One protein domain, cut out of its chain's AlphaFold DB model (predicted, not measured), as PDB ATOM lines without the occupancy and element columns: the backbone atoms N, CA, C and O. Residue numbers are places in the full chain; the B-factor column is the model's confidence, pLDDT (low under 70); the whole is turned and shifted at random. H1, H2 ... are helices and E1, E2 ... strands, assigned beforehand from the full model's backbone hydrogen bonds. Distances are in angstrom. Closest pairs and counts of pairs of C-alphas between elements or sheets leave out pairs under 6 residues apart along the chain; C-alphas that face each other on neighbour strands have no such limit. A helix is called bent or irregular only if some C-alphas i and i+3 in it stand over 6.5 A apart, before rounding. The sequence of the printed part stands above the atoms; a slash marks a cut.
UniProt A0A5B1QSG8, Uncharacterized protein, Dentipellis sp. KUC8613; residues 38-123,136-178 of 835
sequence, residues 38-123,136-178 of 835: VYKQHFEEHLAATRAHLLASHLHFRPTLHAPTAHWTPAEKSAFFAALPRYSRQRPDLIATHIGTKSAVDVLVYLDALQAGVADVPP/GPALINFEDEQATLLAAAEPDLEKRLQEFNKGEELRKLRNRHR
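What this domain is: This is residues 38 to 123 and 136 to 178 of the 835 residues of an uncharacterized protein of Dentipellis sp. KUC8613 (UniProt A0A5B1QSG8). A small head, made of the strand hairpin E1 and E2 with helices H2, H3 and H4, stands at one end of H1, a stalk that runs to the long bent helix H5, set crosswise at the other end. The assembly is loose: H5 comes near H1 alone, through its arm H5a, and residues 151 to 178 stick out free. The printed part has 129 residues and is mostly helix, with five named helices and two named strands in the order H1 E1 E2 H2 H3 H4 H5; the sheet E1 - E2 is antiparallel. The whole is only just extended, close to loose, with a radius of gyration of the C-alphas of 21.4 A, and flat, spanning 56 by 54 by 27 A.

Where its parts are: E1 is residues 64 to 66, with C-alpha 64 at (109.786, 56.511, 106.856), and E2 is residues 70 to 72. H2 is residues 74 to 87, 19.9 A long; it is irregular, but only just, with C-alphas 82 and 85 6.6 A apart. H3 is residues 92 to 99, and H4 is residues 104 to 120, 24.8 A long. H1, residues 38 to 54, is 24.0 A long and begins with C-alpha 38 at (129.489, 27.302, 130.202). H5, residues 137 to 177, was assigned as one helix by its hydrogen bonds but is bent: C-alphas 152 and 155 are 7.3 A apart. Its arms are H5a, residues 137 to 152, 22.3 A long, and H5b, residues 155 to 177, 33.1 A long, ending with C-alpha 177 at (152.049, 42.067, 100.535).

How they stand to each other: E1 and E2 form an antiparallel hairpin at 159 degrees, with N 66 and O 70 2.9 A apart and N 72 and O 64 2.8 A apart, within hydrogen-bond range. The closest C-alphas of E2 and H4, those of Ala 70 and Asp 106, are 6.1 A apart. H4 touches H3 with residues 104 to 108 alone, about perpendicular at 79 degrees; Asp 93 and Ala 104 have the closest C-alphas, 5.0 A apart. H3 touches H2 at a steep tilt of 45 degrees, opposite ways, closest at the C-alphas of Ala 79 and Ile 99, 5.5 A. H2 and H4 are near each other, with 5 pairs of C-alphas within 10 A. H1 is close to but not clearly touching H2, closest at the C-alphas of Leu 54 and Ala 82, 5.9 A. H1 is likewise close to but not clearly touching H5a, about perpendicular at 78 degrees, closest at the C-alphas of Tyr 39 and Gln 146, 7.6 A. H5a and H5b stand at a steep tilt of 53 degrees. H5b and H1 are apart. Every O i to N i+4 pair is within hydrogen-bond range in H1, H3, H5a and H5b, against 8 of 10 in H2 and 11 of 13 in H4.

The domain as a whole: The two C-alphas farthest apart, those of Ala 119 and Arg 178, are 59.1 A apart. Residues 124 to 135 are not printed, and C-alphas 123 and 136 are 30.5 A apart across this cut. Of the links printed whole, H1 to E1 is short but not tight and the others are tight. The mean pLDDT of the printed part is 90.2, with residues 68 to 69 under 70.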
ATOM      1  N   VAL A  38     130.893  27.093 130.615       91.00
ATOM      2  CA  VAL A  38     129.489  27.302 130.202       91.00
ATOM      3  C   VAL A  38     128.982  28.681 130.635       91.00
ATOM      4  O   VAL A  38     128.318  29.369 129.863       91.00
ATOM      5  N   TYR A  39     129.322  29.114 131.853       91.00
ATOM      6  CA  TYR A  39     128.990  30.455 132.338       91.00
ATOM      7  C   TYR A  39     129.762  31.527 131.561       91.00
ATOM      8  O   TYR A  39     129.172  32.507 131.109       91.00
ATOM      9  N   LYS A  40     131.056  31.295 131.310       89.25
ATOM     10  CA  LYS A  40     131.893  32.154 130.466       89.25
ATOM     11  C   LYS A  40     131.351  32.259 129.036       89.25
ATOM     12  O   LYS A  40     131.241  33.372 128.531       89.25
ATOM     13  N   GLN A  41     130.936  31.154 128.406       90.69
ATOM     14  CA  GLN A  41     130.299  31.198 127.083       90.69
ATOM     15  C   GLN A  41     129.017  32.044 127.112       90.69
ATOM     16  O   GLN A  41     128.849  32.913 126.260       90.69
ATOM     17  N   HIS A  42     128.133  31.849 128.096       88.12
ATOM     18  CA  HIS A  42     126.919  32.664 128.213       88.12
ATOM     19  C   HIS A  42     127.208  34.146 128.500       88.12
ATOM     20  O   HIS A  42     126.490  35.012 128.002       88.12
ATOM     21  N   PHE A  43     128.277  34.464 129.235       88.19
ATOM     22  CA  PHE A  43     128.749  35.835 129.429       88.19
ATOM     23  C   PHE A  43     129.281  36.448 128.120       88.19
ATOM     24  O   PHE A  43     128.911  37.571 127.777       88.19
ATOM     25  N   GLU A  44     130.070  35.710 127.335       86.94
ATOM     26  CA  GLU A  44     130.539  36.139 126.008       86.94
ATOM     27  C   GLU A  44     129.373  36.334 125.017       86.94
ATOM     28  O   GLU A  44     129.322  37.348 124.316       86.94
ATOM     29  N   GLU A  45     128.393  35.425 125.005       88.31
ATOM     30  CA  GLU A  45     127.144  35.542 124.236       88.31
ATOM     31  C   GLU A  45     126.329  36.774 124.663       88.31
ATOM     32  O   GLU A  45     125.860  37.534 123.811       88.31
ATOM     33  N   HIS A  46     126.200  37.019 125.972       87.81
ATOM     34  CA  HIS A  46     125.511  38.187 126.514       87.81
ATOM     35  C   HIS A  46     126.233  39.494 126.159       87.81
ATOM     36  O   HIS A  46     125.589  40.456 125.737       87.81
ATOM     37  N   LEU A  47     127.566  39.544 126.251       84.62
ATOM     38  CA  LEU A  47     128.357  40.695 125.809       84.62
ATOM     39  C   LEU A  47     128.225  40.931 124.300       84.62
ATOM     40  O   LEU A  47     128.108  42.082 123.874       84.62
ATOM     41  N   ALA A  48     128.214  39.876 123.482       82.19
ATOM     42  CA  ALA A  48     128.011  39.983 122.039       82.19
ATOM     43  C   ALA A  48     126.610  40.521 121.700       82.19
ATOM     44  O   ALA A  48     126.491  41.468 120.917       82.19
ATOM     45  N   ALA A  49     125.562  39.990 122.339       80.94
ATOM     46  CA  ALA A  49     124.187  40.465 122.193       80.94
ATOM     47  C   ALA A  49     124.034  41.925 122.652       80.94
ATOM     48  O   ALA A  49     123.480  42.750 121.924       80.94
ATOM     49  N   THR A  50     124.599  42.283 123.807       79.44
ATOM     50  CA  THR A  50     124.577  43.648 124.351       79.44
ATOM     51  C   THR A  50     125.340  44.628 123.457       79.44
ATOM     52  O   THR A  50     124.842  45.720 123.189       79.44
ATOM     53  N   ARG A  51     126.494  44.245 122.892       80.00
ATOM     54  CA  ARG A  51     127.219  45.061 121.895       80.00
ATOM     55  C   ARG A  51     126.405  45.232 120.606       80.00
ATOM     56  O   ARG A  51     126.263  46.357 120.127       80.00
ATOM     57  N   ALA A  52     125.801  44.164 120.082       78.25
ATOM     58  CA  ALA A  52     124.918  44.222 118.911       78.25
ATOM     59  C   ALA A  52     123.630  45.037 119.157       78.25
ATOM     60  O   ALA A  52     123.060  45.596 118.214       78.25
ATOM     61  N   HIS A  53     123.185  45.140 120.414       77.94
ATOM     62  CA  HIS A  53     122.075  45.989 120.836       77.94
ATOM     63  C   HIS A  53     122.481  47.463 120.984       77.94
ATOM     64  O   HIS A  53     121.815  48.332 120.431       77.94
ATOM     65  N   LEU A  54     123.607  47.758 121.644       75.31
ATOM     66  CA  LEU A  54     124.109  49.125 121.851       75.31
ATOM     67  C   LEU A  54     124.565  49.821 120.560       75.31
ATOM     68  O   LEU A  54     124.519  51.051 120.496       75.31
ATOM     69  N   LEU A  55     124.993  49.045 119.558       76.44
ATOM     70  CA  LEU A  55     125.249  49.495 118.184       76.44
ATOM     71  C   LEU A  55     123.986  49.451 117.297       76.44
ATOM     72  O   LEU A  55     124.008  49.954 116.175       76.44
ATOM     73  N   ALA A  56     122.912  48.812 117.779       73.19
ATOM     74  CA  ALA A  56     121.644  48.552 117.090       73.19
ATOM     75  C   ALA A  56     121.764  47.915 115.680       73.19
ATOM     76  O   ALA A  56     120.798  47.880 114.916       73.19
ATOM     77  N   SER A  57     122.916  47.308 115.364       70.75
ATOM     78  CA  SER A  57     123.273  46.716 114.062       70.75
ATOM     79  C   SER A  57     122.312  45.631 113.561       70.75
ATOM     80  O   SER A  57     122.289  45.330 112.372       70.75
ATOM     81  N   HIS A  58     121.551  45.026 114.473       71.88
ATOM     82  CA  HIS A  58     120.616  43.934 114.212       71.88
ATOM     83  C   HIS A  58     119.215  44.407 113.768       71.88
ATOM     84  O   HIS A  58     118.376  43.581 113.411       71.88
ATOM     85  N   LEU A  59     118.932  45.718 113.793       79.50
ATOM     86  CA  LEU A  59     117.608  46.272 113.498       79.50
ATOM     87  C   LEU A  59     117.564  46.928 112.110       79.50
ATOM     88  O   LEU A  59     117.887  48.102 111.924       79.50
ATOM     89  N   HIS A  60     117.107  46.164 111.116       85.25
ATOM     90  CA  HIS A  60     116.915  46.640 109.743       85.25
ATOM     91  C   HIS A  60     115.679  47.549 109.608       85.25
ATOM     92  O   HIS A  60     114.625  47.158 109.104       85.25
ATOM     93  N   PHE A  61     115.801  48.798 110.056       89.81
ATOM     94  CA  PHE A  61     114.734  49.788 109.937       89.81
ATOM     95  C   PHE A  61     114.499  50.229 108.485       89.81
ATOM     96  O   PHE A  61     115.383  50.789 107.840       89.81
ATOM     97  N   ARG A  62     113.263  50.104 107.990       92.50
ATOM     98  CA  ARG A  62     112.847  50.756 106.736       92.50
ATOM     99  C   ARG A  62     112.785  52.288 106.921       92.50
ATOM    100  O   ARG A  62     112.284  52.734 107.964       92.50
ATOM    101  N   PRO A  63     113.213  53.108 105.938       94.31
ATOM    102  CA  PRO A  63     113.002  54.555 105.982       94.31
ATOM    103  C   PRO A  63     111.511  54.910 106.087       94.31
ATOM    104  O   PRO A  63     110.671  54.224 105.505       94.31
ATOM    105  N   THR A  64     111.166  55.981 106.806       94.62
ATOM    106  CA  THR A  64     109.786  56.511 106.856       94.62
ATOM    107  C   THR A  64     109.771  58.031 106.835       94.62
ATOM    108  O   THR A  64     110.669  58.663 107.384       94.62
ATOM    109  N   LEU A  65     108.711  58.610 106.279       93.56
ATOM    110  CA  LEU A  65     108.462  60.047 106.280       93.56
ATOM    111  C   LEU A  65     107.386  60.383 107.319       93.56
ATOM    112  O   LEU A  65     106.290  59.833 107.254       93.56
ATOM    113  N   HIS A  66     107.696  61.287 108.246       88.00
ATOM    114  CA  HIS A  66     106.765  61.800 109.252       88.00
ATOM    115  C   HIS A  66     106.576  63.302 109.033       88.00
ATOM    116  O   HIS A  66     107.543  64.065 108.998       88.00
ATOM    117  N   ALA A  67     105.330  63.726 108.822       80.75
ATOM    118  CA  ALA A  67     104.998  65.132 108.608       80.75
ATOM    119  C   ALA A  67     105.230  65.945 109.903       80.75
ATOM    120  O   ALA A  67     104.990  65.412 110.984       80.75
ATOM    121  N   PRO A  68     105.663  67.219 109.830       65.44
ATOM    122  CA  PRO A  68     105.712  68.055 108.627       65.44
ATOM    123  C   PRO A  68     106.909  67.807 107.695       65.44
ATOM    124  O   PRO A  68     106.742  67.937 106.485       65.44
ATOM    125  N   THR A  69     108.089  67.447 108.212       63.56
ATOM    126  CA  THR A  69     109.355  67.504 107.441       63.56
ATOM    127  C   THR A  69     110.347  66.362 107.696       63.56
ATOM    128  O   THR A  69     111.391  66.305 107.045       63.56
ATOM    129  N   ALA A  70     110.068  65.436 108.614       78.06
ATOM    130  CA  ALA A  70     111.056  64.473 109.088       78.06
ATOM    131  C   ALA A  70     111.112  63.201 108.220       78.06
ATOM    132  O   ALA A  70     110.405  62.220 108.467       78.06
ATOM    133  N   HIS A  71     112.007  63.167 107.229       94.38
ATOM    134  CA  HIS A  71     112.460  61.894 106.658       94.38
ATOM    135  C   HIS A  71     113.422  61.208 107.637       94.38
ATOM    136  O   HIS A  71     114.479  61.754 107.956       94.38
ATOM    137  N   TRP A  72     113.056  60.016 108.105       95.94
ATOM    138  CA  TRP A  72     113.827  59.193 109.035       95.94
ATOM    139  C   TRP A  72     114.496  58.032 108.296       95.94
ATOM    140  O   TRP A  72     113.828  57.075 107.890       95.94
ATOM    141  N   THR A  73     115.815  58.116 108.141       95.06
ATOM    142  CA  THR A  73     116.682  57.070 107.577       95.06
ATOM    143  C   THR A  73     116.850  55.875 108.536       95.06
ATOM    144  O   THR A  73     116.524  55.982 109.722       95.06
ATOM    145  N   PRO A  74     117.388  54.727 108.071       93.62
ATOM    146  CA  PRO A  74     117.639  53.572 108.934       93.62
ATOM    147  C   PRO A  74     118.640  53.880 110.056       93.62
ATOM    148  O   PRO A  74     118.432  53.471 111.194       93.62
ATOM    149  N   ALA A  75     119.689  54.653 109.747       92.31
ATOM    150  CA  ALA A  75     120.728  55.037 110.702       92.31
ATOM    151  C   ALA A  75     120.193  55.966 111.805       92.31
ATOM    152  O   ALA A  75     120.462  55.736 112.978       92.31
ATOM    153  N   GLU A  76     119.369  56.959 111.457       94.81
ATOM    154  CA  GLU A  76     118.748  57.867 112.438       94.81
ATOM    155  C   GLU A  76     117.778  57.139 113.370       94.81
ATOM    156  O   GLU A  76     117.705  57.452 114.556       94.81
ATOM    157  N   LYS A  77     117.057  56.135 112.857       94.75
ATOM    158  CA  LYS A  77     116.220  55.256 113.684       94.75
ATOM    159  C   LYS A  77     117.061  54.376 114.601       94.75
ATOM    160  O   LYS A  77     116.725  54.248 115.772       94.75
ATOM    161  N   SER A  78     118.161  53.827 114.090       92.00
ATOM    162  CA  SER A  78     119.133  53.070 114.883       92.00
ATOM    163  C   SER A  78     119.672  53.912 116.048       92.00
ATOM    164  O   SER A  78     119.578  53.503 117.205       92.00
ATOM    165  N   ALA A  79     120.095  55.151 115.771       92.19
ATOM    166  CA  ALA A  79     120.520  56.116 116.783       92.19
ATOM    167  C   ALA A  79     119.394  56.480 117.770       92.19
ATOM    168  O   ALA A  79     119.627  56.491 118.975       92.19
ATOM    169  N   PHE A  80     118.163  56.715 117.297       94.38
ATOM    170  CA  PHE A  80     117.000  56.979 118.154       94.38
ATOM    171  C   PHE A  80     116.715  55.822 119.122       94.38
ATOM    172  O   PHE A  80     116.563  56.052 120.320       94.38
ATOM    173  N   PHE A  81     116.672  54.578 118.636       92.44
ATOM    174  CA  PHE A  81     116.382  53.417 119.481       92.44
ATOM    175  C   PHE A  81     117.560  53.030 120.390       92.44
ATOM    176  O   PHE A  81     117.319  52.502 121.470       92.44
ATOM    177  N   ALA A  82     118.805  53.367 120.035       89.12
ATOM    178  CA  ALA A  82     119.953  53.279 120.945       89.12
ATOM    179  C   ALA A  82     119.969  54.402 122.009       89.12
ATOM    180  O   ALA A  82     120.467  54.203 123.119       89.12
ATOM    181  N   ALA A  83     119.415  55.578 121.694       92.75
ATOM    182  CA  ALA A  83     119.317  56.730 122.590       92.75
ATOM    183  C   ALA A  83     118.142  56.629 123.581       92.75
ATOM    184  O   ALA A  83     118.272  57.031 124.739       92.75
ATOM    185  N   LEU A  84     117.000  56.086 123.149       93.75
ATOM    186  CA  LEU A  84     115.753  56.073 123.919       93.75
ATOM    187  C   LEU A  84     115.866  55.367 125.294       93.75
ATOM    188  O   LEU A  84     115.378  55.946 126.267       93.75
ATOM    189  N   PRO A  85     116.548  54.208 125.445       89.06
ATOM    190  CA  PRO A  85     116.793  53.601 126.758       89.06
ATOM    191  C   PRO A  85     117.748  54.413 127.643       89.06
ATOM    192  O   PRO A  85     117.640  54.357 128.862       89.06
ATOM    193  N   ARG A  86     118.682  55.169 127.045       90.12
ATOM    194  CA  ARG A  86     119.732  55.914 127.767       90.12
ATOM    195  C   ARG A  86     119.224  57.230 128.353       90.12
ATOM    196  O   ARG A  86     119.607  57.588 129.460       90.12
ATOM    197  N   TYR A  87     118.380  57.950 127.614       93.75
ATOM    198  CA  TYR A  87     117.903  59.285 128.004       93.75
ATOM    199  C   TYR A  87     116.437  59.314 128.463       93.75
ATOM    200  O   TYR A  87     116.000  60.317 129.025       93.75
ATOM    201  N   SER A  88     115.689  58.218 128.266       94.00
ATOM    202  CA  SER A  88     114.232  58.125 128.442       94.00
ATOM    203  C   SER A  88     113.428  59.013 127.479       94.00
ATOM    204  O   SER A  88     113.881  60.048 126.989       94.00
ATOM    205  N   ARG A  89     112.158  58.647 127.253       95.06
ATOM    206  CA  ARG A  89     111.195  59.418 126.437       95.06
ATOM    207  C   ARG A  89     110.949  60.852 126.936       95.06
ATOM    208  O   ARG A  89     110.320  61.639 126.243       95.06
ATOM    209  N   GLN A  90     111.407  61.175 128.146       94.94
ATOM    210  CA  GLN A  90     111.291  62.496 128.768       94.94
ATOM    211  C   GLN A  90     112.376  63.491 128.317       94.94
ATOM    212  O   GLN A  90     112.242  64.677 128.610       94.94
ATOM    213  N   ARG A  91     113.432  63.044 127.616       96.75
ATOM    214  CA  ARG A  91     114.546  63.894 127.148       96.75
ATOM    215  C   ARG A  91     114.710  63.874 125.620       96.75
ATOM    216  O   ARG A  91     115.731  63.401 125.108       96.75
ATOM    217  N   PRO A  92     113.720  64.384 124.858       97.19
ATOM    218  CA  PRO A  92     113.805  64.467 123.398       97.19
ATOM    219  C   PRO A  92     114.935  65.396 122.924       97.19
ATOM    220  O   PRO A  92     115.410  65.250 121.804       97.19
ATOM    221  N   ASP A  93     115.394  66.312 123.780       96.94
ATOM    222  CA  ASP A  93     116.564  67.171 123.594       96.94
ATOM    223  C   ASP A  93     117.875  66.368 123.515       96.94
ATOM    224  O   ASP A  93     118.665  66.547 122.584       96.94
ATOM    225  N   LEU A  94     118.082  65.427 124.442       95.75
ATOM    226  CA  LEU A  94     119.269  64.570 124.455       95.75
ATOM    227  C   LEU A  94     119.211  63.519 123.340       95.75
ATOM    228  O   LEU A  94     120.221  63.260 122.690       95.75
ATOM    229  N   ILE A  95     118.024  62.972 123.059       96.81
ATOM    230  CA  ILE A  95     117.805  62.042 121.940       96.81
ATOM    231  C   ILE A  95     118.077  62.735 120.594       96.81
ATOM    232  O   ILE A  95     118.801  62.185 119.769       96.81
ATOM    233  N   ALA A  96     117.572  63.956 120.384       96.56
ATOM    234  CA  ALA A  96     117.864  64.761 119.194       96.56
ATOM    235  C   ALA A  96     119.370  65.019 119.034       96.56
ATOM    236  O   ALA A  96     119.930  64.783 117.965       96.56
ATOM    237  N   THR A  97     120.038  65.408 120.122       96.06
ATOM    238  CA  THR A  97     121.494  65.623 120.152       96.06
ATOM    239  C   THR A  97     122.273  64.341 119.823       96.06
ATOM    240  O   THR A  97     123.277  64.405 119.121       96.06
ATOM    241  N   HIS A  98     121.794  63.170 120.259       94.94
ATOM    242  CA  HIS A  98     122.408  61.868 119.958       94.94
ATOM    243  C   HIS A  98     122.232  61.430 118.494       94.94
ATOM    244  O   HIS A  98     123.074  60.712 117.960       94.94
ATOM    245  N   ILE A  99     121.144  61.849 117.840       96.00
ATOM    246  CA  ILE A  99     120.894  61.597 116.411       96.00
ATOM    247  C   ILE A  99     121.660  62.607 115.535       96.00
ATOM    248  O   ILE A  99     122.064  62.283 114.422       96.00
ATOM    249  N   GLY A 100     121.851  63.839 116.018       95.62
ATOM    250  CA  GLY A 100     122.605  64.922 115.372       95.62
ATOM    251  C   GLY A 100     121.913  65.591 114.173       95.62
ATOM    252  O   GLY A 100     122.139  66.770 113.915       95.62
ATOM    253  N   THR A 101     121.039  64.876 113.460       95.56
ATOM    254  CA  THR A 101     120.354  65.321 112.225       95.56
ATOM    255  C   THR A 101     118.852  65.598 112.391       95.56
ATOM    256  O   THR A 101     118.155  65.871 111.410       95.56
ATOM    257  N   LYS A 102     118.318  65.491 113.614       96.50
ATOM    258  CA  LYS A 102     116.890  65.647 113.940       96.50
ATOM    259  C   LYS A 102     116.726  66.622 115.099       96.50
ATOM    260  O   LYS A 102     117.524  66.604 116.029       96.50
ATOM    261  N   SER A 103     115.694  67.463 115.058       95.56
ATOM    262  CA  SER A 103     115.375  68.376 116.159       95.56
ATOM    263  C   SER A 103     114.600  67.666 117.274       95.56
ATOM    264  O   SER A 103     113.980  66.624 117.054       95.56
ATOM    265  N   ALA A 104     114.554  68.269 118.465       95.75
ATOM    266  CA  ALA A 104     113.713  67.778 119.561       95.75
ATOM    267  C   ALA A 104     112.216  67.719 119.185       95.75
ATOM    268  O   ALA A 104     111.486  66.883 119.713       95.75
ATOM    269  N   VAL A 105     111.764  68.555 118.239       95.00
ATOM    270  CA  VAL A 105     110.390  68.528 117.713       95.00
ATOM    271  C   VAL A 105     110.174  67.314 116.807       95.00
ATOM    272  O   VAL A 105     109.172  66.625 116.961       95.00
ATOM    273  N   ASP A 106     111.125  66.988 115.923       95.62
ATOM    274  CA  ASP A 106     111.040  65.779 115.084       95.62
ATOM    275  C   ASP A 106     111.047  64.502 115.940       95.62
ATOM    276  O   ASP A 106     110.340  63.540 115.635       95.62
ATOM    277  N   VAL A 107     111.832  64.499 117.023       95.94
ATOM    278  CA  VAL A 107     111.898  63.406 118.005       95.94
ATOM    279  C   VAL A 107     110.578  63.251 118.765       95.94
ATOM    280  O   VAL A 107     110.119  62.123 118.928       95.94
ATOM    281  N   LEU A 108     109.942  64.351 119.183       95.50
ATOM    282  CA  LEU A 108     108.608  64.321 119.794       95.50
ATOM    283  C   LEU A 108     107.548  63.792 118.820       95.50
ATOM    284  O   LEU A 108     106.839  62.854 119.161       95.50
ATOM    285  N   VAL A 109     107.512  64.292 117.581       94.56
ATOM    286  CA  VAL A 109     106.587  63.803 116.540       94.56
ATOM    287  C   VAL A 109     106.782  62.307 116.261       94.56
ATOM    288  O   VAL A 109     105.808  61.585 116.048       94.56
ATOM    289  N   TYR A 110     108.021  61.807 116.298       95.62
ATOM    290  CA  TYR A 110     108.300  60.377 116.136       95.62
ATOM    291  C   TYR A 110     107.903  59.549 117.373       95.62
ATOM    292  O   TYR A 110     107.387  58.443 117.220       95.62
ATOM    293  N   LEU A 111     108.068  60.080 118.592       95.62
ATOM    294  CA  LEU A 111     107.560  59.466 119.828       95.62
ATOM    295  C   LEU A 111     106.026  59.391 119.842       95.62
ATOM    296  O   LEU A 111     105.482  58.337 120.165       95.62
ATOM    297  N   ASP A 112     105.337  60.457 119.432       94.69
ATOM    298  CA  ASP A 112     103.876  60.495 119.312       94.69
ATOM    299  C   ASP A 112     103.380  59.500 118.250       94.69
ATOM    300  O   ASP A 112     102.424  58.760 118.489       94.69
ATOM    301  N   ALA A 113     104.064  59.405 117.102       93.12
ATOM    302  CA  ALA A 113     103.756  58.424 116.060       93.12
ATOM    303  C   ALA A 113     103.970  56.970 116.528       93.12
ATOM    304  O   ALA A 113     103.178  56.090 116.185       93.12
ATOM    305  N   LEU A 114     105.002  56.708 117.340       93.31
ATOM    306  CA  LEU A 114     105.205  55.404 117.977       93.31
ATOM    307  C   LEU A 114     104.118  55.112 119.021       93.31
ATOM    308  O   LEU A 114     103.591  54.004 119.042       93.31
ATOM    309  N   GLN A 115     103.739  56.090 119.851       93.69
ATOM    310  CA  GLN A 115     102.682  55.919 120.853       93.69
ATOM    311  C   GLN A 115     101.305  55.693 120.205       93.69
ATOM    312  O   GLN A 115     100.527  54.887 120.709       93.69
ATOM    313  N   ALA A 116     101.024  56.338 119.067       92.88
ATOM    314  CA  ALA A 116      99.842  56.056 118.256       92.88
ATOM    315  C   ALA A 116      99.877  54.627 117.684       92.88
ATOM    316  O   ALA A 116      98.922  53.878 117.862       92.88
ATOM    317  N   GLY A 117     101.000  54.204 117.090       90.88
ATOM    318  CA  GLY A 117     101.155  52.838 116.573       90.88
ATOM    319  C   GLY A 117     101.038  51.747 117.648       90.88
ATOM    320  O   GLY A 117     100.528  50.666 117.372       90.88
ATOM    321  N   VAL A 118     101.438  52.031 118.892       90.94
ATOM    322  CA  VAL A 118     101.250  51.125 120.043       90.94
ATOM    323  C   VAL A 118      99.771  50.935 120.412       90.94
ATOM    324  O   VAL A 118      99.439  49.910 120.996       90.94
ATOM    325  N   ALA A 119      98.871  51.857 120.048       89.75
ATOM    326  CA  ALA A 119      97.430  51.673 120.243       89.75
ATOM    327  C   ALA A 119      96.790  50.740 119.190       89.75
ATOM    328  O   ALA A 119      95.796  50.082 119.494       89.75
ATOM    329  N   ASP A 120      97.366  50.661 117.985       90.00
ATOM    330  CA  ASP A 120      96.924  49.753 116.913       90.00
ATOM    331  C   ASP A 120      97.514  48.334 117.051       90.00
ATOM    332  O   ASP A 120      96.938  47.356 116.567       90.00
ATOM    333  N   VAL A 121      98.673  48.198 117.706       86.50
ATOM    334  CA  VAL A 121      99.301  46.900 117.998       86.50
ATOM    335  C   VAL A 121      98.576  46.227 119.173       86.50
ATOM    336  O   VAL A 121      98.519  46.806 120.258       86.50
ATOM    337  N   PRO A 122      98.064  44.986 119.024       88.50
ATOM    338  CA  PRO A 122      97.482  44.251 120.143       88.50
ATOM    339  C   PRO A 122      98.486  44.134 121.301       88.50
ATOM    340  O   PRO A 122      99.649  43.803 121.044       88.50
ATOM    341  N   PRO A 123      98.075  44.374 122.562       83.19
ATOM    342  CA  PRO A 123      98.995  44.358 123.693       83.19
ATOM    343  C   PRO A 123      99.724  43.015 123.764       83.19
ATOM    344  O   PRO A 123      99.092  41.955 123.729       83.19
ATOM    345  N   GLY A 136     116.991  32.280 143.255       92.00
ATOM    346  CA  GLY A 136     117.287  31.795 144.605       92.00
ATOM    347  C   GLY A 136     118.761  32.019 144.991       92.00
ATOM    348  O   GLY A 136     119.636  31.885 144.133       92.00
ATOM    349  N   PRO A 137     119.072  32.264 146.280       92.38
ATOM    350  CA  PRO A 137     120.387  32.748 146.721       92.38
ATOM    351  C   PRO A 137     121.560  31.811 146.396       92.38
ATOM    352  O   PRO A 137     122.687  32.265 146.275       92.38
ATOM    353  N   ALA A 138     121.309  30.514 146.192       88.81
ATOM    354  CA  ALA A 138     122.340  29.575 145.750       88.81
ATOM    355  C   ALA A 138     122.859  29.858 144.323       88.81
ATOM    356  O   ALA A 138     124.023  29.583 144.052       88.81
ATOM    357  N   LEU A 139     122.023  30.402 143.425       89.12
ATOM    358  CA  LEU A 139     122.472  30.833 142.097       89.12
ATOM    359  C   LEU A 139     123.116  32.226 142.159       89.12
ATOM    360  O   LEU A 139     124.121  32.417 141.496       89.12
ATOM    361  N   ILE A 140     122.635  33.136 143.020       91.00
ATOM    362  CA  ILE A 140     123.296  34.438 143.252       91.00
ATOM    363  C   ILE A 140     124.739  34.226 143.732       91.00
ATOM    364  O   ILE A 140     125.668  34.715 143.103       91.00
ATOM    365  N   ASN A 141     124.943  33.412 144.775       91.25
ATOM    366  CA  ASN A 141     126.284  33.102 145.280       91.25
ATOM    367  C   ASN A 141     127.184  32.475 144.198       91.25
ATOM    368  O   ASN A 141     128.367  32.791 144.129       91.25
ATOM    369  N   PHE A 142     126.635  31.602 143.345       91.50
ATOM    370  CA  PHE A 142     127.375  31.028 142.219       91.50
ATOM    371  C   PHE A 142     127.733  32.092 141.172       91.50
ATOM    372  O   PHE A 142     128.866  32.118 140.705       91.50
ATOM    373  N   GLU A 143     126.807  32.982 140.813       93.06
ATOM    374  CA  GLU A 143     127.050  34.076 139.866       93.06
ATOM    375  C   GLU A 143     128.088  35.073 140.409       93.06
ATOM    376  O   GLU A 143     128.978  35.466 139.656       93.06
ATOM    377  N   ASP A 144     128.067  35.391 141.709       93.25
ATOM    378  CA  ASP A 144     129.078  36.210 142.397       93.25
ATOM    379  C   ASP A 144     130.458  35.522 142.438       93.25
ATOM    380  O   ASP A 144     131.485  36.152 142.154       93.25
ATOM    381  N   GLU A 145     130.513  34.217 142.733       94.00
ATOM    382  CA  GLU A 145     131.744  33.417 142.659       94.00
ATOM    383  C   GLU A 145     132.306  33.409 141.229       94.00
ATOM    384  O   GLU A 145     133.478  33.726 141.020       94.00
ATOM    385  N   GLN A 146     131.479  33.115 140.220       93.88
ATOM    386  CA  GLN A 146     131.919  33.094 138.824       93.88
ATOM    387  C   GLN A 146     132.294  34.488 138.302       93.88
ATOM    388  O   GLN A 146     133.249  34.604 137.536       93.88
ATOM    389  N   ALA A 147     131.604  35.551 138.723       91.38
ATOM    390  CA  ALA A 147     131.967  36.930 138.404       91.38
ATOM    391  C   ALA A 147     133.317  37.312 139.028       91.38
ATOM    392  O   ALA A 147     134.142  37.931 138.358       91.38
ATOM    393  N   THR A 148     133.588  36.876 140.261       90.94
ATOM    394  CA  THR A 148     134.889  37.065 140.923       90.94
ATOM    395  C   THR A 148     136.012  36.347 140.166       90.94
ATOM    396  O   THR A 148     137.073  36.929 139.934       90.94
ATOM    397  N   LEU A 149     135.778  35.109 139.713       92.75
ATOM    398  CA  LEU A 149     136.744  34.348 138.909       92.75
ATOM    399  C   LEU A 149     136.952  34.947 137.506       92.75
ATOM    400  O   LEU A 149     138.085  34.989 137.025       92.75
ATOM    401  N   LEU A 150     135.895  35.453 136.858       91.75
ATOM    402  CA  LEU A 150     136.004  36.163 135.579       91.75
ATOM    403  C   LEU A 150     136.764  37.485 135.724       91.75
ATOM    404  O   LEU A 150     137.654  37.738 134.920       91.75
ATOM    405  N   ALA A 151     136.484  38.289 136.753       89.38
ATOM    406  CA  ALA A 151     137.193  39.544 137.011       89.38
ATOM    407  C   ALA A 151     138.689  39.315 137.305       89.38
ATOM    408  O   ALA A 151     139.541  40.066 136.832       89.38
ATOM    409  N   ALA A 152     139.032  38.236 138.017       89.12
ATOM    410  CA  ALA A 152     140.423  37.827 138.220       89.12
ATOM    411  C   ALA A 152     141.113  37.354 136.922       89.12
ATOM    412  O   ALA A 152     142.328  37.499 136.782       89.12
ATOM    413  N   ALA A 153     140.356  36.803 135.966       90.19
ATOM    414  CA  ALA A 153     140.855  36.359 134.664       90.19
ATOM    415  C   ALA A 153     140.846  37.457 133.577       90.19
ATOM    416  O   ALA A 153     141.545  37.318 132.571       90.19
ATOM    417  N   GLU A 154     140.081  38.538 133.756       88.25
ATOM    418  CA  GLU A 154     139.846  39.576 132.743       88.25
ATOM    419  C   GLU A 154     141.135  40.222 132.195       88.25
ATOM    420  O   GLU A 154     141.251  40.292 130.970       88.25
ATOM    421  N   PRO A 155     142.157  40.588 133.002       86.88
ATOM    422  CA  PRO A 155     143.403  41.155 132.470       86.88
ATOM    423  C   PRO A 155     144.161  40.187 131.547       86.88
ATOM    424  O   PRO A 155     144.777  40.588 130.557       86.88
ATOM    425  N   ASP A 156     144.096  38.890 131.851       87.88
ATOM    426  CA  ASP A 156     144.756  37.837 131.082       87.88
ATOM    427  C   ASP A 156     143.972  37.520 129.791       87.88
ATOM    428  O   ASP A 156     144.565  37.222 128.750       87.88
ATOM    429  N   LEU A 157     142.640  37.653 129.822       84.75
ATOM    430  CA  LEU A 157     141.767  37.588 128.644       84.75
ATOM    431  C   LEU A 157     141.938  38.813 127.733       84.75
ATOM    432  O   LEU A 157     142.054  38.644 126.516       84.75
ATOM    433  N   GLU A 158     142.022  40.026 128.289       84.50
ATOM    434  CA  GLU A 158     142.270  41.248 127.516       84.50
ATOM    435  C   GLU A 158     143.626  41.166 126.812       84.50
ATOM    436  O   GLU A 158     143.714  41.371 125.602       84.50
ATOM    437  N   LYS A 159     144.677  40.755 127.527       87.81
ATOM    438  CA  LYS A 159     146.003  40.544 126.943       87.81
ATOM    439  C   LYS A 159     145.984  39.523 125.799       87.81
ATOM    440  O   LYS A 159     146.552  39.788 124.739       87.81
ATOM    441  N   ARG A 160     145.292  38.386 125.957       88.31
ATOM    442  CA  ARG A 160     145.114  37.395 124.872       88.31
ATOM    443  C   ARG A 160     144.359  37.987 123.676       88.31
ATOM    444  O   ARG A 160     144.706  37.684 122.535       88.31
ATOM    445  N   LEU A 161     143.369  38.851 123.909       86.88
ATOM    446  CA  LEU A 161     142.638  39.562 122.857       86.88
ATOM    447  C   LEU A 161     143.522  40.596 122.136       86.88
ATOM    448  O   LEU A 161     143.483  40.681 120.909       86.88
ATOM    449  N   GLN A 162     144.365  41.334 122.862       87.75
ATOM    450  CA  GLN A 162     145.366  42.235 122.285       87.75
ATOM    451  C   GLN A 162     146.389  41.456 121.435       87.75
ATOM    452  O   GLN A 162     146.639  41.826 120.288       87.75
ATOM    453  N   GLU A 163     146.930  40.342 121.940       92.56
ATOM    454  CA  GLU A 163     147.836  39.450 121.196       92.56
ATOM    455  C   GLU A 163     147.167  38.864 119.936       92.56
ATOM    456  O   GLU A 163     147.778  38.838 118.862       92.56
ATOM    457  N   PHE A 164     145.892  38.466 120.021       92.31
ATOM    458  CA  PHE A 164     145.101  38.013 118.873       92.31
ATOM    459  C   PHE A 164     144.904  39.123 117.829       92.31
ATOM    460  O   PHE A 164     145.113  38.887 116.637       92.31
ATOM    461  N   ASN A 165     144.567  40.342 118.259       90.44
ATOM    462  CA  ASN A 165     144.396  41.494 117.372       90.44
ATOM    463  C   ASN A 165     145.704  41.842 116.645       90.44
ATOM    464  O   ASN A 165     145.702  41.946 115.415       90.44
ATOM    465  N   LYS A 166     146.833  41.901 117.366       94.31
ATOM    466  CA  LYS A 166     148.184  42.058 116.789       94.31
ATOM    467  C   LYS A 166     148.475  40.938 115.767       94.31
ATOM    468  O   LYS A 166     148.951  41.195 114.657       94.31
ATOM    469  N   GLY A 167     148.092  39.694 116.069       95.69
ATOM    470  CA  GLY A 167     148.163  38.554 115.144       95.69
ATOM    471  C   GLY A 167     147.314  38.709 113.870       95.69
ATOM    472  O   GLY A 167     147.792  38.420 112.766       95.69
ATOM    473  N   GLU A 168     146.084  39.209 113.988       94.62
ATOM    474  CA  GLU A 168     145.204  39.499 112.852       94.62
ATOM    475  C   GLU A 168     145.721  40.649 111.985       94.62
ATOM    476  O   GLU A 168     145.618  40.594 110.757       94.62
ATOM    477  N   GLU A 169     146.331  41.671 112.579       95.69
ATOM    478  CA  GLU A 169     146.986  42.742 111.828       95.69
ATOM    479  C   GLU A 169     148.217  42.243 111.065       95.69
ATOM    480  O   GLU A 169     148.347  42.541 109.873       95.69
ATOM    481  N   LEU A 170     149.047  41.373 111.661       97.00
ATOM    482  CA  LEU A 170     150.092  40.661 110.911       97.00
ATOM    483  C   LEU A 170     149.495  39.818 109.771       97.00
ATOM    484  O   LEU A 170     150.062  39.790 108.674       97.00
ATOM    485  N   ARG A 171     148.343  39.154 109.971       95.81
ATOM    486  CA  ARG A 171     147.661  38.393 108.906       95.81
ATOM    487  C   ARG A 171     147.193  39.312 107.772       95.81
ATOM    488  O   ARG A 171     147.460  39.003 106.607       95.81
ATOM    489  N   LYS A 172     146.572  40.452 108.092       94.75
ATOM    490  CA  LYS A 172     146.124  41.482 107.134       94.75
ATOM    491  C   LYS A 172     147.306  42.087 106.364       94.75
ATOM    492  O   LYS A 172     147.261  42.140 105.134       94.75
ATOM    493  N   LEU A 173     148.393  42.456 107.044       95.94
ATOM    494  CA  LEU A 173     149.620  42.982 106.430       95.94
ATOM    495  C   LEU A 173     150.282  41.951 105.501       95.94
ATOM    496  O   LEU A 173     150.610  42.255 104.352       95.94
ATOM    497  N   ARG A 174     150.411  40.699 105.955       96.25
ATOM    498  CA  ARG A 174     150.951  39.589 105.153       96.25
ATOM    499  C   ARG A 174     150.108  39.326 103.908       96.25
ATOM    500  O   ARG A 174     150.664  39.065 102.843       96.25
ATOM    501  N   ASN A 175     148.784  39.420 104.021       95.00
ATOM    502  CA  ASN A 175     147.873  39.287 102.888       95.00
ATOM    503  C   ASN A 175     147.998  40.474 101.913       95.00
ATOM    504  O   ASN A 175     148.014  40.243 100.708       95.00
ATOM    505  N   ARG A 176     148.189  41.708 102.404       93.56
ATOM    506  CA  ARG A 176     148.419  42.917 101.582       93.56
ATOM    507  C   ARG A 176     149.700  42.837 100.736       93.56
ATOM    508  O   ARG A 176     149.710  43.304  99.604       93.56
ATOM    509  N   HIS A 177     150.772  42.232 101.257       93.75
ATOM    510  CA  HIS A 177     152.049  42.067 100.535       93.75
ATOM    511  C   HIS A 177     152.125  40.787  99.676       93.75
ATOM    512  O   HIS A 177     153.074  40.598  98.904       93.75
ATOM    513  N   ARG A 178     151.131  39.899  99.777       91.62
ATOM    514  CA  ARG A 178     151.012  38.694  98.949       91.62
ATOM    515  C   ARG A 178     150.403  39.068  97.597       91.62
ATOM    516  O   ARG A 178     149.361  39.705  97.538       91.62
TER     517      ARG A 178